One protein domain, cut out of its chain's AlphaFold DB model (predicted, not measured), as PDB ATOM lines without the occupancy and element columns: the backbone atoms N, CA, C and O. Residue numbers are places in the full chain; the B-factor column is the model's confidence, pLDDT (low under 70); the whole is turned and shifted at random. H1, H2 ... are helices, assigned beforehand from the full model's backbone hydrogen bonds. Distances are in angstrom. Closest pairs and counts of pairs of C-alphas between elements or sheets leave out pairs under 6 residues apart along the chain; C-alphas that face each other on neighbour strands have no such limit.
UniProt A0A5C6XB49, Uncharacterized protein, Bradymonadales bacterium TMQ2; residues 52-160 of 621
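AT A GLANCE: This is residues 52 to 160 of the 621 residues of an uncharacterized protein of Bradymonadales bacterium TMQ2 (UniProt A0A5C6XB49). A head of four helices, H1 to H4, makes one end of this domain: H2 and H4 run side by side and H1 crosses them, with little H3 at its side. From the head H5 runs out along the longest axis toward small H6 at the far end; the backbone then folds back to H7, and the printed part ends in a long stretch with no named element, residues 140 to 160, whose last two residues, 159 to 160, pair antiparallel with residues 123 to 124. The 109 printed residues, with seven named helices in the order H1 to H7 and no named strand, are of the class all helix. The whole is compact, with a radius of gyration of the C-alphas of 13.7 A and spans of 46 by 31 by 24 A.

IN THESE COORDINATES: Find C-alpha 52 at (14.219, 6.086, 31.783); from there H1, residues 52 to 64, runs 18.1 A. Next come H2, residues 69 to 77, 12.2 A long, and H3, residues 83 to 86. H4, residues 89 to 98, runs 14.1 A. H5, residues 100 to 111, begins at C-alpha 100, (13.695, 19.565, 16.780), and runs 16.2 A. H6 is residues 114 to 119. H7, residues 130 to 139, runs 14.6 A and ends at C-alpha 139, (23.041, 13.787, 30.644).

HOW THE PARTS SIT: Start at H1, the hub, which touches four helices. With residues 53 to 57 alone it touches H4, the same way at a steep tilt of 43 degrees; the closest C-alphas, of Ala 57 and Leu 92, are 6.3 A apart. With residues 54 to 58 alone it touches H3, closest at the C-alphas of Glu 58 and Val 84, 5.8 A. H1 and H5 only just touch, with 3 pairs of C-alphas within 8 A, closest at Ala 64 and Leu 101, 6.0 A; they are about perpendicular, at 80 degrees. H1 and H7 also only just touch, with 3 such pairs, closest at Met 52 and Gln 137, 6.8 A. H2 touches H4 at a shallow tilt of 15 degrees, opposite ways; the closest C-alphas, of Ala 70 and Tyr 95, are 5.4 A apart. H6 touches no helix. In H1, H2, H4, H5, H6 and H7 every O i to N i+4 pair is within hydrogen-bond range; H3 is too short for one.

THE WHOLE: Look for the two C-alphas farthest apart at Glu 81 and Arg 118, 46.7 A. The printed part has no cut and no long link; H6 to H7, with 10 residues between them, is a short link, and the other links are tight. The mean pLDDT of the printed part is 84.4, and you will find values under 70 at residue 79, residue 81 and residues 141 to 149.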
ATOM      1  N   MET A  52      13.397   4.903  32.044       81.44
ATOM      2  CA  MET A  52      14.219   6.086  31.783       81.44
ATOM      3  C   MET A  52      13.944   6.684  30.405       81.44
ATOM      4  O   MET A  52      13.768   7.896  30.306       81.44
ATOM      5  N   LEU A  53      13.812   5.851  29.367       85.44
ATOM      6  CA  LEU A  53      13.440   6.310  28.031       85.44
ATOM      7  C   LEU A  53      12.066   6.989  28.049       85.44
ATOM      8  O   LEU A  53      11.898   8.065  27.475       85.44
ATOM      9  N   ILE A  54      11.110   6.396  28.772       89.88
ATOM     10  CA  ILE A  54       9.790   6.991  29.002       89.88
ATOM     11  C   ILE A  54       9.928   8.340  29.707       89.88
ATOM     12  O   ILE A  54       9.379   9.322  29.220       89.88
ATOM     13  N   SER A  55      10.682   8.416  30.809       87.00
ATOM     14  CA  SER A  55      10.827   9.654  31.586       87.00
ATOM     15  C   SER A  55      11.469  10.788  30.782       87.00
ATOM     16  O   SER A  55      11.021  11.929  30.885       87.00
ATOM     17  N   VAL A  56      12.513  10.501  29.997       85.88
ATOM     18  CA  VAL A  56      13.186  11.510  29.161       85.88
ATOM     19  C   VAL A  56      12.261  11.967  28.034       85.88
ATOM     20  O   VAL A  56      12.115  13.169  27.803       85.88
ATOM     21  N   ALA A  57      11.600  11.027  27.352       89.38
ATOM     22  CA  ALA A  57      10.665  11.345  26.281       89.38
ATOM     23  C   ALA A  57       9.449  12.128  26.789       89.38
ATOM     24  O   ALA A  57       9.034  13.073  26.127       89.38
ATOM     25  N   GLU A  58       8.906  11.778  27.956       90.94
ATOM     26  CA  GLU A  58       7.759  12.453  28.569       90.94
ATOM     27  C   GLU A  58       8.083  13.914  28.892       90.94
ATOM     28  O   GLU A  58       7.349  14.806  28.468       90.94
ATOM     29  N   GLU A  59       9.217  14.184  29.540       87.19
ATOM     30  CA  GLU A  59       9.597  15.556  29.886       87.19
ATOM     31  C   GLU A  59       9.893  16.401  28.634       87.19
ATOM     32  O   GLU A  59       9.408  17.528  28.502       87.19
ATOM     33  N   MET A  60      10.622  15.841  27.660       86.06
ATOM     34  CA  MET A  60      10.880  16.515  26.381       86.06
ATOM     35  C   MET A  60       9.585  16.787  25.616       86.06
ATOM     36  O   MET A  60       9.425  17.839  25.001       86.06
ATOM     37  N   PHE A  61       8.649  15.843  25.639       90.75
ATOM     38  CA  PHE A  61       7.348  15.965  24.989       90.75
ATOM     39  C   PHE A  61       6.472  17.046  25.627       90.75
ATOM     40  O   PHE A  61       5.816  17.806  24.909       90.75
ATOM     41  N   LEU A  62       6.490  17.162  26.958       89.75
ATOM     42  CA  LEU A  62       5.796  18.230  27.680       89.75
ATOM     43  C   LEU A  62       6.333  19.616  27.292       89.75
ATOM     44  O   LEU A  62       5.546  20.547  27.117       89.75
ATOM     45  N   GLN A  63       7.647  19.749  27.089       87.19
ATOM     46  CA  GLN A  63       8.271  21.011  26.673       87.19
ATOM     47  C   GLN A  63       8.077  21.348  25.189       87.19
ATOM     48  O   GLN A  63       7.975  22.523  24.839       87.19
ATOM     49  N   ALA A  64       8.018  20.342  24.310       87.62
ATOM     50  CA  ALA A  64       7.908  20.534  22.862       87.62
ATOM     51  C   ALA A  64       6.606  21.231  22.438       87.62
ATOM     52  O   ALA A  64       6.540  21.860  21.374       87.62
ATOM     53  N   GLY A  65       5.564  21.134  23.269       85.12
ATOM     54  CA  GLY A  65       4.259  21.710  22.977       85.12
ATOM     55  C   GLY A  65       3.678  21.187  21.656       85.12
ATOM     56  O   GLY A  65       3.918  20.054  21.242       85.12
ATOM     57  N   GLY A  66       2.860  22.000  20.985       85.00
ATOM     58  CA  GLY A  66       2.226  21.640  19.706       85.00
ATOM     59  C   GLY A  66       3.079  21.898  18.458       85.00
ATOM     60  O   GLY A  66       2.619  21.611  17.359       85.00
ATOM     61  N   SER A  67       4.273  22.480  18.602       88.81
ATOM     62  CA  SER A  67       5.072  22.980  17.475       88.81
ATOM     63  C   SER A  67       6.107  21.996  16.929       88.81
ATOM     64  O   SER A  67       6.581  22.212  15.818       88.81
ATOM     65  N   ASP A  68       6.467  20.944  17.671       93.38
ATOM     66  CA  ASP A  68       7.426  19.936  17.200       93.38
ATOM     67  C   ASP A  68       6.705  18.827  16.401       93.38
ATOM     68  O   ASP A  68       5.886  18.097  16.972       93.38
ATOM     69  N   PRO A  69       6.999  18.651  15.095       93.38
ATOM     70  CA  PRO A  69       6.398  17.595  14.282       93.38
ATOM     71  C   PRO A  69       6.650  16.184  14.825       93.38
ATOM     72  O   PRO A  69       5.797  15.315  14.660       93.38
ATOM     73  N   ALA A  70       7.786  15.949  15.494       92.94
ATOM     74  CA  ALA A  70       8.094  14.653  16.091       92.94
ATOM     75  C   ALA A  70       7.197  14.370  17.303       92.94
ATOM     76  O   ALA A  70       6.767  13.235  17.497       92.94
ATOM     77  N   ALA A  71       6.862  15.398  18.091       92.50
ATOM     78  CA  ALA A  71       5.913  15.258  19.192       92.50
ATOM     79  C   ALA A  71       4.514  14.927  18.652       92.50
ATOM     80  O   ALA A  71       3.824  14.064  19.187       92.50
ATOM     81  N   GLU A  72       4.098  15.553  17.550       91.88
ATOM     82  CA  GLU A  72       2.820  15.229  16.910       91.88
ATOM     83  C   GLU A  72       2.804  13.807  16.322       91.88
ATOM     84  O   GLU A  72       1.840  13.067  16.521       91.88
ATOM     85  N   ALA A  73       3.893  13.377  15.680       91.62
ATOM     86  CA  ALA A  73       4.044  11.997  15.221       91.62
ATOM     87  C   ALA A  73       3.988  10.998  16.391       91.62
ATOM     88  O   ALA A  73       3.327   9.962  16.283       91.62
ATOM     89  N   LEU A  74       4.606  11.327  17.532       92.88
ATOM     90  CA  LEU A  74       4.536  10.509  18.742       92.88
ATOM     91  C   LEU A  74       3.099  10.428  19.282       92.88
ATOM     92  O   LEU A  74       2.635   9.333  19.588       92.88
ATOM     93  N   ARG A  75       2.348  11.542  19.320       90.81
ATOM     94  CA  ARG A  75       0.917  11.535  19.703       90.81
ATOM     95  C   ARG A  75       0.102  10.584  18.842       90.81
ATOM     96  O   ARG A  75      -0.705   9.823  19.365       90.81
ATOM     97  N   GLN A  76       0.314  10.633  17.529       89.69
ATOM     98  CA  GLN A  76      -0.417   9.805  16.572       89.69
ATOM     99  C   GLN A  76      -0.025   8.329  16.679       89.69
ATOM    100  O   GLN A  76      -0.889   7.458  16.609       89.69
ATOM    101  N   SER A  77       1.260   8.042  16.901       87.06
ATOM    102  CA  SER A  77       1.762   6.678  17.082       87.06
ATOM    103  C   SER A  77       1.345   6.061  18.419       87.06
ATOM    104  O   SER A  77       1.253   4.839  18.518       87.06
ATOM    105  N   CYS A  78       1.100   6.879  19.442       88.69
ATOM    106  CA  CYS A  78       0.802   6.432  20.800       88.69
ATOM    107  C   CYS A  78      -0.652   6.701  21.207       88.69
ATOM    108  O   CYS A  78      -0.919   6.881  22.390       88.69
ATOM    109  N   ALA A  79      -1.577   6.725  20.237       60.69
ATOM    110  CA  ALA A  79      -2.963   7.209  20.321       60.69
ATOM    111  C   ALA A  79      -3.917   6.516  21.339       60.69
ATOM    112  O   ALA A  79      -5.136   6.581  21.187       60.69
ATOM    113  N   GLY A  80      -3.404   5.852  22.377       70.44
ATOM    114  CA  GLY A  80      -4.173   5.338  23.512       70.44
ATOM    115  C   GLY A  80      -4.265   6.312  24.695       70.44
ATOM    116  O   GLY A  80      -3.586   7.333  24.757       70.44
ATOM    117  N   GLU A  81      -5.080   5.949  25.690       67.31
ATOM    118  CA  GLU A  81      -5.344   6.736  26.913       67.31
ATOM    119  C   GLU A  81      -4.116   6.953  27.823       67.31
ATOM    120  O   GLU A  81      -4.192   7.696  28.797       67.31
ATOM    121  N   HIS A  82      -2.980   6.313  27.533       82.50
ATOM    122  CA  HIS A  82      -1.809   6.292  28.415       82.50
ATOM    123  C   HIS A  82      -0.732   7.338  28.073       82.50
ATOM    124  O   HIS A  82       0.311   7.364  28.722       82.50
ATOM    125  N   GLY A  83      -0.950   8.194  27.066       87.75
ATOM    126  CA  GLY A  83       0.041   9.196  26.660       87.75
ATOM    127  C   GLY A  83       1.384   8.572  26.252       87.75
ATOM    128  O   GLY A  83       1.416   7.496  25.655       87.75
ATOM    129  N   VAL A  84       2.500   9.230  26.599       89.62
ATOM    130  CA  VAL A  84       3.872   8.778  26.270       89.62
ATOM    131  C   VAL A  84       4.189   7.398  26.872       89.62
ATOM    132  O   VAL A  84       4.910   6.607  26.271       89.62
ATOM    133  N   GLN A  85       3.572   7.047  28.005       89.81
ATOM    134  CA  GLN A  85       3.751   5.749  28.675       89.81
ATOM    135  C   GLN A  85       3.146   4.573  27.886       89.81
ATOM    136  O   GLN A  85       3.440   3.414  28.167       89.81
ATOM    137  N   GLY A  86       2.276   4.850  26.909       90.75
ATOM    138  CA  GLY A  86       1.697   3.838  26.023       90.75
ATOM    139  C   GLY A  86       2.535   3.530  24.779       90.75
ATOM    140  O   GLY A  86       2.166   2.630  24.024       90.75
ATOM    141  N   CYS A  87       3.615   4.275  24.540       93.31
ATOM    142  CA  CYS A  87       4.451   4.134  23.354       93.31
ATOM    143  C   CYS A  87       5.340   2.878  23.401       93.31
ATOM    144  O   CYS A  87       5.783   2.443  24.465       93.31
ATOM    145  N   SER A  88       5.664   2.321  22.230       93.00
ATOM    146  CA  SER A  88       6.750   1.340  22.093       93.00
ATOM    147  C   SER A  88       8.118   2.028  22.199       93.00
ATOM    148  O   SER A  88       8.232   3.220  21.897       93.00
ATOM    149  N   CYS A  89       9.177   1.295  22.575       90.50
ATOM    150  CA  CYS A  89      10.518   1.894  22.684       90.50
ATOM    151  C   CYS A  89      10.991   2.475  21.344       90.50
ATOM    152  O   CYS A  89      11.554   3.563  21.314       90.50
ATOM    153  N   ALA A  90      10.661   1.826  20.222       90.75
ATOM    154  CA  ALA A  90      10.972   2.335  18.885       90.75
ATOM    155  C   ALA A  90      10.317   3.698  18.591       90.75
ATOM    156  O   ALA A  90      10.943   4.562  17.980       90.75
ATOM    157  N   ALA A  91       9.076   3.924  19.045       92.38
ATOM    158  CA  ALA A  91       8.404   5.213  18.876       92.38
ATOM    159  C   ALA A  91       9.053   6.306  19.743       92.38
ATOM    160  O   ALA A  91       9.277   7.416  19.263       92.38
ATOM    161  N   LEU A  92       9.411   5.981  20.991       92.38
ATOM    162  CA  LEU A  92      10.104   6.903  21.898       92.38
ATOM    163  C   LEU A  92      11.507   7.269  21.387       92.38
ATOM    164  O   LEU A  92      11.855   8.447  21.341       92.38
ATOM    165  N   GLN A  93      12.287   6.286  20.933       90.94
ATOM    166  CA  GLN A  93      13.594   6.511  20.304       90.94
ATOM    167  C   GLN A  93      13.453   7.338  19.018       90.94
ATOM    168  O   GLN A  93      14.202   8.293  18.805       90.94
ATOM    169  N   GLY A  94      12.455   7.029  18.185       91.69
ATOM    170  CA  GLY A  94      12.128   7.811  16.992       91.69
ATOM    171  C   GLY A  94      11.816   9.272  17.321       91.69
ATOM    172  O   GLY A  94      12.293  10.174  16.637       91.69
ATOM    173  N   TYR A  95      11.084   9.529  18.407       93.44
ATOM    174  CA  TYR A  95      10.826  10.885  18.885       93.44
ATOM    175  C   TYR A  95      12.105  11.604  19.336       93.44
ATOM    176  O   TYR A  95      12.380  12.701  18.854       93.44
ATOM    177  N   LEU A  96      12.913  10.993  20.208       91.38
ATOM    178  CA  LEU A  96      14.131  11.624  20.737       91.38
ATOM    179  C   LEU A  96      15.167  11.924  19.644       91.38
ATOM    180  O   LEU A  96      15.845  12.947  19.697       91.38
ATOM    181  N   THR A  97      15.258  11.063  18.631       90.06
ATOM    182  CA  THR A  97      16.199  11.212  17.507       90.06
ATOM    183  C   THR A  97      15.751  12.268  16.488       90.06
ATOM    184  O   THR A  97      16.591  12.935  15.878       90.06
ATOM    185  N   THR A  98      14.436  12.451  16.296       92.62
ATOM    186  CA  THR A  98      13.874  13.354  15.269       92.62
ATOM    187  C   THR A  98      13.338  14.678  15.811       92.62
ATOM    188  O   THR A  98      13.126  15.605  15.025       92.62
ATOM    189  N   SER A  99      13.155  14.809  17.129       93.94
ATOM    190  CA  SER A  99      12.653  16.032  17.755       93.94
ATOM    191  C   SER A  99      13.586  17.218  17.518       93.94
ATOM    192  O   SER A  99      14.776  17.214  17.851       93.94
ATOM    193  N   THR A 100      13.007  18.283  16.968       92.50
ATOM    194  CA  THR A 100      13.695  19.565  16.780       92.50
ATOM    195  C   THR A 100      14.019  20.239  18.109       92.50
ATOM    196  O   THR A 100      15.077  20.862  18.222       92.50
ATOM    197  N   LEU A 101      13.161  20.081  19.127       90.50
ATOM    198  CA  LEU A 101      13.428  20.581  20.473       90.50
ATOM    199  C   LEU A 101      14.661  19.899  21.073       90.50
ATOM    200  O   LEU A 101      15.576  20.599  21.504       90.50
ATOM    201  N   VAL A 102      14.703  18.561  21.062       90.12
ATOM    202  CA  VAL A 102      15.828  17.784  21.614       90.12
ATOM    203  C   VAL A 102      17.130  18.182  20.921       90.12
ATOM    204  O   VAL A 102      18.098  18.540  21.590       90.12
ATOM    205  N   ARG A 103      17.135  18.243  19.582       91.12
ATOM    206  CA  ARG A 103      18.299  18.700  18.804       91.12
ATOM    207  C   ARG A 103      18.732  20.122  19.149       91.12
ATOM    208  O   ARG A 103      19.925  20.380  19.262       91.12
ATOM    209  N   THR A 104      17.785  21.043  19.324       91.44
ATOM    210  CA  THR A 104      18.090  22.443  19.658       91.44
ATOM    211  C   THR A 104      18.679  22.568  21.062       91.44
ATOM    212  O   THR A 104      19.625  23.329  21.261       91.44
ATOM    213  N   GLN A 105      18.143  21.824  22.033       90.12
ATOM    214  CA  GLN A 105      18.665  21.834  23.397       90.12
ATOM    215  C   GLN A 105      20.055  21.194  23.469       90.12
ATOM    216  O   GLN A 105      20.950  21.790  24.060       90.12
ATOM    217  N   LEU A 106      20.272  20.054  22.801       90.94
ATOM    218  CA  LEU A 106      21.597  19.437  22.704       90.94
ATOM    219  C   LEU A 106      22.601  20.354  22.001       90.94
ATOM    220  O   LEU A 106      23.707  20.520  22.493       90.94
ATOM    221  N   ALA A 107      22.217  21.025  20.910       90.62
ATOM    222  CA  ALA A 107      23.097  21.973  20.229       90.62
ATOM    223  C   ALA A 107      23.507  23.144  21.134       90.62
ATOM    224  O   ALA A 107      24.680  23.508  21.173       90.62
ATOM    225  N   ARG A 108      22.558  23.718  21.887       90.94
ATOM    226  CA  ARG A 108      22.857  24.776  22.863       90.94
ATOM    227  C   ARG A 108      23.803  24.270  23.948       90.94
ATOM    228  O   ARG A 108      24.761  24.953  24.278       90.94
ATOM    229  N   CYS A 109      23.520  23.081  24.458       89.25
ATOM    230  CA  CYS A 109      24.250  22.444  25.538       89.25
ATOM    231  C   CYS A 109      25.688  22.076  25.135       89.25
ATOM    232  O   CYS A 109      26.623  22.418  25.857       89.25
ATOM    233  N   CYS A 110      25.893  21.494  23.947       90.75
ATOM    234  CA  CYS A 110      27.226  21.241  23.398       90.75
ATOM    235  C   CYS A 110      27.990  22.548  23.183       90.75
ATOM    236  O   CYS A 110      29.122  22.662  23.640       90.75
ATOM    237  N   ALA A 111      27.365  23.568  22.582       88.44
ATOM    238  CA  ALA A 111      28.013  24.855  22.324       88.44
ATOM    239  C   ALA A 111      28.452  25.606  23.597       88.44
ATOM    240  O   ALA A 111      29.399  26.384  23.536       88.44
ATOM    241  N   SER A 112      27.779  25.398  24.734       87.00
ATOM    242  CA  SER A 112      28.142  26.012  26.021       87.00
ATOM    243  C   SER A 112      29.005  25.124  26.921       87.00
ATOM    244  O   SER A 112      29.347  25.545  28.022       87.00
ATOM    245  N   SER A 113      29.305  23.890  26.510       86.81
ATOM    246  CA  SER A 113      30.040  22.938  27.346       86.81
ATOM    247  C   SER A 113      31.533  23.271  27.420       86.81
ATOM    248  O   SER A 113      32.131  23.750  26.454       86.81
ATOM    249  N   GLU A 114      32.172  22.937  28.543       87.44
ATOM    250  CA  GLU A 114      33.639  22.972  28.655       87.44
ATOM    251  C   GLU A 114      34.306  22.044  27.626       87.44
ATOM    252  O   GLU A 114      35.391  22.343  27.132       87.44
ATOM    253  N   LEU A 115      33.622  20.961  27.235       82.38
ATOM    254  CA  LEU A 115      34.050  20.047  26.174       82.38
ATOM    255  C   LEU A 115      34.137  20.737  24.806       82.38
ATOM    256  O   LEU A 115      35.040  20.442  24.031       82.38
ATOM    257  N   CYS A 116      33.250  21.684  24.501       84.69
ATOM    258  CA  CYS A 116      33.364  22.484  23.283       84.69
ATOM    259  C   CYS A 116      34.590  23.404  23.332       84.69
ATOM    260  O   CYS A 116      35.363  23.435  22.377       84.69
ATOM    261  N   ALA A 117      34.816  24.093  24.453       83.44
ATOM    262  CA  ALA A 117      35.965  24.986  24.601       83.44
ATOM    263  C   ALA A 117      37.310  24.235  24.565       83.44
ATOM    264  O   ALA A 117      38.263  24.685  23.926       83.44
ATOM    265  N   ARG A 118      37.390  23.082  25.238       87.44
ATOM    266  CA  ARG A 118      38.626  22.300  25.368       87.44
ATOM    267  C   ARG A 118      38.865  21.374  24.179       87.44
ATOM    268  O   ARG A 118      39.953  21.381  23.608       87.44
ATOM    269  N   ASP A 119      37.839  20.615  23.803       87.19
ATOM    270  CA  ASP A 119      37.943  19.467  22.897       87.19
ATOM    271  C   ASP A 119      37.227  19.702  21.552       87.19
ATOM    272  O   ASP A 119      37.233  18.827  20.692       87.19
ATOM    273  N   GLY A 120      36.606  20.872  21.344       88.38
ATOM    274  CA  GLY A 120      35.945  21.251  20.087       88.38
ATOM    275  C   GLY A 120      34.636  20.508  19.814       88.38
ATOM    276  O   GLY A 120      34.081  20.625  18.715       88.38
ATOM    277  N   LEU A 121      34.128  19.775  20.815       89.31
ATOM    278  CA  LEU A 121      32.868  19.027  20.806       89.31
ATOM    279  C   LEU A 121      31.664  19.979  20.892       89.31
ATOM    280  O   LEU A 121      30.958  20.058  21.895       89.31
ATOM    281  N   CYS A 122      31.463  20.769  19.841       88.94
ATOM    282  CA  CYS A 122      30.510  21.880  19.824       88.94
ATOM    283  C   CYS A 122      29.206  21.571  19.076       88.94
ATOM    284  O   CYS A 122      28.315  22.422  19.034       88.94
ATOM    285  N   GLN A 123      29.080  20.396  18.453       89.69
ATOM    286  CA  GLN A 123      27.868  19.979  17.747       89.69
ATOM    287  C   GLN A 123      27.240  18.767  18.423       89.69
ATOM    288  O   GLN A 123      27.961  17.969  19.002       89.69
ATOM    289  N   PRO A 124      25.907  18.618  18.390       89.50
ATOM    290  CA  PRO A 124      25.263  17.430  18.928       89.50
ATOM    291  C   PRO A 124      25.628  16.221  18.068       89.50
ATOM    292  O   PRO A 124      25.457  16.265  16.851       89.50
ATOM    293  N   ALA A 125      26.086  15.147  18.708       88.81
ATOM    294  CA  ALA A 125      26.403  13.899  18.034       88.81
ATOM    295  C   ALA A 125      25.183  13.379  17.263       88.81
ATOM    296  O   ALA A 125      24.042  13.477  17.741       88.81
ATOM    297  N   ASN A 126      25.410  12.814  16.075       87.06
ATOM    298  CA  ASN A 126      24.339  12.162  15.328       87.06
ATOM    299  C   ASN A 126      23.679  11.083  16.214       87.06
ATOM    300  O   ASN A 126      24.388  10.197  16.697       87.06
ATOM    301  N   PRO A 127      22.351  11.127  16.440       82.19
ATOM    302  CA  PRO A 127      21.674  10.221  17.362       82.19
ATOM    303  C   PRO A 127      21.525   8.820  16.754       82.19
ATOM    304  O   PRO A 127      20.438   8.399  16.359       82.19
ATOM    305  N   ALA A 128      22.640   8.108  16.621       77.88
ATOM    306  CA  ALA A 128      22.722   6.784  16.031       77.88
ATOM    307  C   ALA A 128      23.337   5.789  17.026       77.88
ATOM    308  O   ALA A 128      24.416   6.011  17.568       77.88
ATOM    309  N   GLY A 129      22.652   4.658  17.212       78.12
ATOM    310  CA  GLY A 129      23.097   3.554  18.064       78.12
ATOM    311  C   GLY A 129      22.624   3.641  19.519       78.12
ATOM    312  O   GLY A 129      22.173   4.680  19.993       78.12
ATOM    313  N   GLU A 130      22.731   2.515  20.227       77.25
ATOM    314  CA  GLU A 130      22.292   2.367  21.626       77.25
ATOM    315  C   GLU A 130      23.099   3.254  22.586       77.25
ATOM    316  O   GLU A 130      22.541   3.836  23.511       77.25
ATOM    317  N   ARG A 131      24.390   3.467  22.300       81.44
ATOM    318  CA  ARG A 131      25.284   4.273  23.143       81.44
ATOM    319  C   ARG A 131      24.837   5.732  23.280       81.44
ATOM    320  O   ARG A 131      24.966   6.306  24.352       81.44
ATOM    321  N   TRP A 132      24.287   6.336  22.223       85.56
ATOM    322  CA  TRP A 132      23.778   7.712  22.300       85.56
ATOM    323  C   TRP A 132      22.591   7.823  23.265       85.56
ATOM    324  O   TRP A 132      22.482   8.805  23.995       85.56
ATOM    325  N   LEU A 133      21.721   6.807  23.303       81.88
ATOM    326  CA  LEU A 133      20.567   6.776  24.204       81.88
ATOM    327  C   LEU A 133      20.993   6.623  25.664       81.88
ATOM    328  O   LEU A 133      20.491   7.361  26.509       81.88
ATOM    329  N   GLU A 134      21.932   5.717  25.948       83.38
ATOM    330  CA  GLU A 134      22.485   5.526  27.298       83.38
ATOM    331  C   GLU A 134      23.131   6.815  27.835       83.38
ATOM    332  O   GLU A 134      22.973   7.180  29.001       83.38
ATOM    333  N   GLU A 135      23.816   7.554  26.968       85.12
ATOM    334  CA  GLU A 135      24.514   8.789  27.328       85.12
ATOM    335  C   GLU A 135      23.551   9.976  27.445       85.12
ATOM    336  O   GLU A 135      23.660  10.780  28.374       85.12
ATOM    337  N   LEU A 136      22.534  10.048  26.578       83.56
ATOM    338  CA  LEU A 136      21.445  11.022  26.703       83.56
ATOM    339  C   LEU A 136      20.716  10.837  28.030       83.56
ATOM    340  O   LEU A 136      20.407  11.804  28.723       83.56
ATOM    341  N   GLN A 137      20.482   9.584  28.402       80.94
ATOM    342  CA  GLN A 137      19.873   9.211  29.667       80.94
ATOM    343  C   GLN A 137      20.706   9.680  30.869       80.94
ATOM    344  O   GLN A 137      20.125  10.144  31.849       80.94
ATOM    345  N   MET A 138      22.038   9.621  30.798       78.56
ATOM    346  CA  MET A 138      22.913  10.130  31.863       78.56
ATOM    347  C   MET A 138      22.988  11.664  31.908       78.56
ATOM    348  O   MET A 138      23.085  12.245  32.991       78.56
ATOM    349  N   ALA A 139      22.926  12.330  30.753       76.06
ATOM    350  CA  ALA A 139      23.041  13.787  30.644       76.06
ATOM    351  C   ALA A 139      21.753  14.547  30.976       76.06
ATOM    352  O   ALA A 139      21.790  15.722  31.353       76.06
ATOM    353  N   VAL A 140      20.596  13.892  30.855       75.44
ATOM    354  CA  VAL A 140      19.317  14.437  31.317       75.44
ATOM    355  C   VAL A 140      19.264  14.330  32.845       75.44
ATOM    356  O   VAL A 140      18.517  13.551  33.436       75.44
ATOM    357  N   LYS A 141      20.060  15.159  33.526       67.56
ATOM    358  CA  LYS A 141      19.836  15.470  34.937       67.56
ATOM    359  C   LYS A 141      18.599  16.355  35.002       67.56
ATOM    360  O   LYS A 141      18.679  17.569  34.873       67.56
ATOM    361  N   VAL A 142      17.433  15.746  35.220       57.25
ATOM    362  CA  VAL A 142      16.215  16.500  35.536       57.25
ATOM    363  C   VAL A 142      16.409  17.153  36.903       57.25
ATOM    364  O   VAL A 142      16.087  16.576  37.946       57.25
ATOM    365  N   THR A 143      16.958  18.363  36.927       53.34
ATOM    366  CA  THR A 143      16.987  19.215  38.113       53.34
ATOM    367  C   THR A 143      15.552  19.644  38.417       53.34
ATOM    368  O   THR A 143      15.063  20.700  38.029       53.34
ATOM    369  N   ARG A 144      14.842  18.789  39.167       54.22
ATOM    370  CA  ARG A 144      13.465  19.020  39.646       54.22
ATOM    371  C   ARG A 144      13.298  20.304  40.471       54.22
ATOM    372  O   ARG A 144      12.172  20.635  40.830       54.22
ATOM    373  N   SER A 145      14.374  21.017  40.802       50.03
ATOM    374  CA  SER A 145      14.338  22.205  41.652       50.03
ATOM    375  C   SER A 145      13.650  23.414  41.010       50.03
ATOM    376  O   SER A 145      13.227  24.287  41.763       50.03
ATOM    377  N   LEU A 146      13.483  23.480  39.678       57.78
ATOM    378  CA  LEU A 146      12.892  24.662  39.016       57.78
ATOM    379  C   LEU A 146      11.891  24.374  37.882       57.78
ATOM    380  O   LEU A 146      11.406  25.313  37.253       57.78
ATOM    381  N   GLY A 147      11.550  23.110  37.608       64.62
ATOM    382  CA  GLY A 147      10.610  22.764  36.525       64.62
ATOM    383  C   GLY A 147      11.106  23.120  35.115       64.62
ATOM    384  O   GLY A 147      10.327  23.093  34.165       64.62
ATOM    385  N   GLN A 148      12.389  23.460  34.972       68.12
ATOM    386  CA  GLN A 148      13.084  23.570  33.697       68.12
ATOM    387  C   GLN A 148      14.041  22.388  33.598       68.12
ATOM    388  O   GLN A 148      14.907  22.219  34.452       68.12
ATOM    389  N   LEU A 149      13.857  21.551  32.579       67.31
ATOM    390  CA  LEU A 149      14.822  20.503  32.269       67.31
ATOM    391  C   LEU A 149      16.060  21.172  31.669       67.31
ATOM    392  O   LEU A 149      15.997  21.746  30.581       67.31
ATOM    393  N   GLU A 150      17.165  21.108  32.400       72.19
ATOM    394  CA  GLU A 150      18.478  21.532  31.935       72.19
ATOM    395  C   GLU A 150      19.252  20.281  31.510       72.19
ATOM    396  O   GLU A 150      19.455  19.357  32.296       72.19
ATOM    397  N   LEU A 151      19.611  20.204  30.229       77.19
ATOM    398  CA  LEU A 151      20.516  19.168  29.741       77.19
ATOM    399  C   LEU A 151      21.919  19.517  30.231       77.19
ATOM    400  O   LEU A 151      22.399  20.621  29.980       77.19
ATOM    401  N   VAL A 152      22.568  18.584  30.922       78.69
ATOM    402  CA  VAL A 152      23.943  18.747  31.391       78.69
ATOM    403  C   VAL A 152      24.852  17.955  30.454       78.69
ATOM    404  O   VAL A 152      24.945  16.733  30.553       78.69
ATOM    405  N   CYS A 153      25.519  18.641  29.524       74.62
ATOM    406  CA  CYS A 153      26.437  18.026  28.556       74.62
ATOM    407  C   CYS A 153      27.828  17.822  29.159       74.62
ATOM    408  O   CYS A 153      28.816  18.370  28.681       74.62
ATOM    409  N   GLU A 154      27.890  17.038  30.231       79.25
ATOM    410  CA  GLU A 154      29.153  16.543  30.794       79.25
ATOM    411  C   GLU A 154      29.672  15.323  30.012       79.25
ATOM    412  O   GLU A 154      30.855  15.002  30.089       79.25
ATOM    413  N   SER A 155      28.804  14.640  29.249       82.44
ATOM    414  CA  SER A 155      29.195  13.459  28.479       82.44
ATOM    415  C   SER A 155      29.708  13.827  27.079       82.44
ATOM    416  O   SER A 155      28.952  14.397  26.283       82.44
ATOM    417  N   PRO A 156      30.942  13.428  26.717       79.81
ATOM    418  CA  PRO A 156      31.477  13.614  25.370       79.81
ATOM    419  C   PRO A 156      30.756  12.767  24.318       79.81
ATOM    420  O   PRO A 156      30.924  13.013  23.135       79.81
ATOM    421  N   ALA A 157      29.931  11.788  24.699       84.38
ATOM    422  CA  ALA A 157      29.198  10.971  23.733       84.38
ATOM    423  C   ALA A 157      27.983  11.685  23.110       84.38
ATOM    424  O   ALA A 157      27.428  11.211  22.118       84.38
ATOM    425  N   LEU A 158      27.559  12.815  23.684       87.69
ATOM    426  CA  LEU A 158      26.443  13.614  23.168       87.69
ATOM    427  C   LEU A 158      26.865  14.725  22.228       87.69
ATOM    428  O   LEU A 158      26.007  15.296  21.550       87.69
ATOM    429  N   CYS A 159      28.156  15.024  22.190       91.00
ATOM    430  CA  CYS A 159      28.700  16.092  21.387       91.00
ATOM    431  C   CYS A 159      29.786  15.533  20.469       91.00
ATOM    432  O   CYS A 159      30.661  14.798  20.905       91.00
ATOM    433  N   GLU A 160      29.727  15.877  19.194       92.31
ATOM    434  CA  GLU A 160      30.745  15.558  18.203       92.31
ATOM    435  C   GLU A 160      31.581  16.798  17.888       92.31
ATOM    436  O   GLU A 160      31.128  17.947  18.022       92.31
TER     437      GLU A 160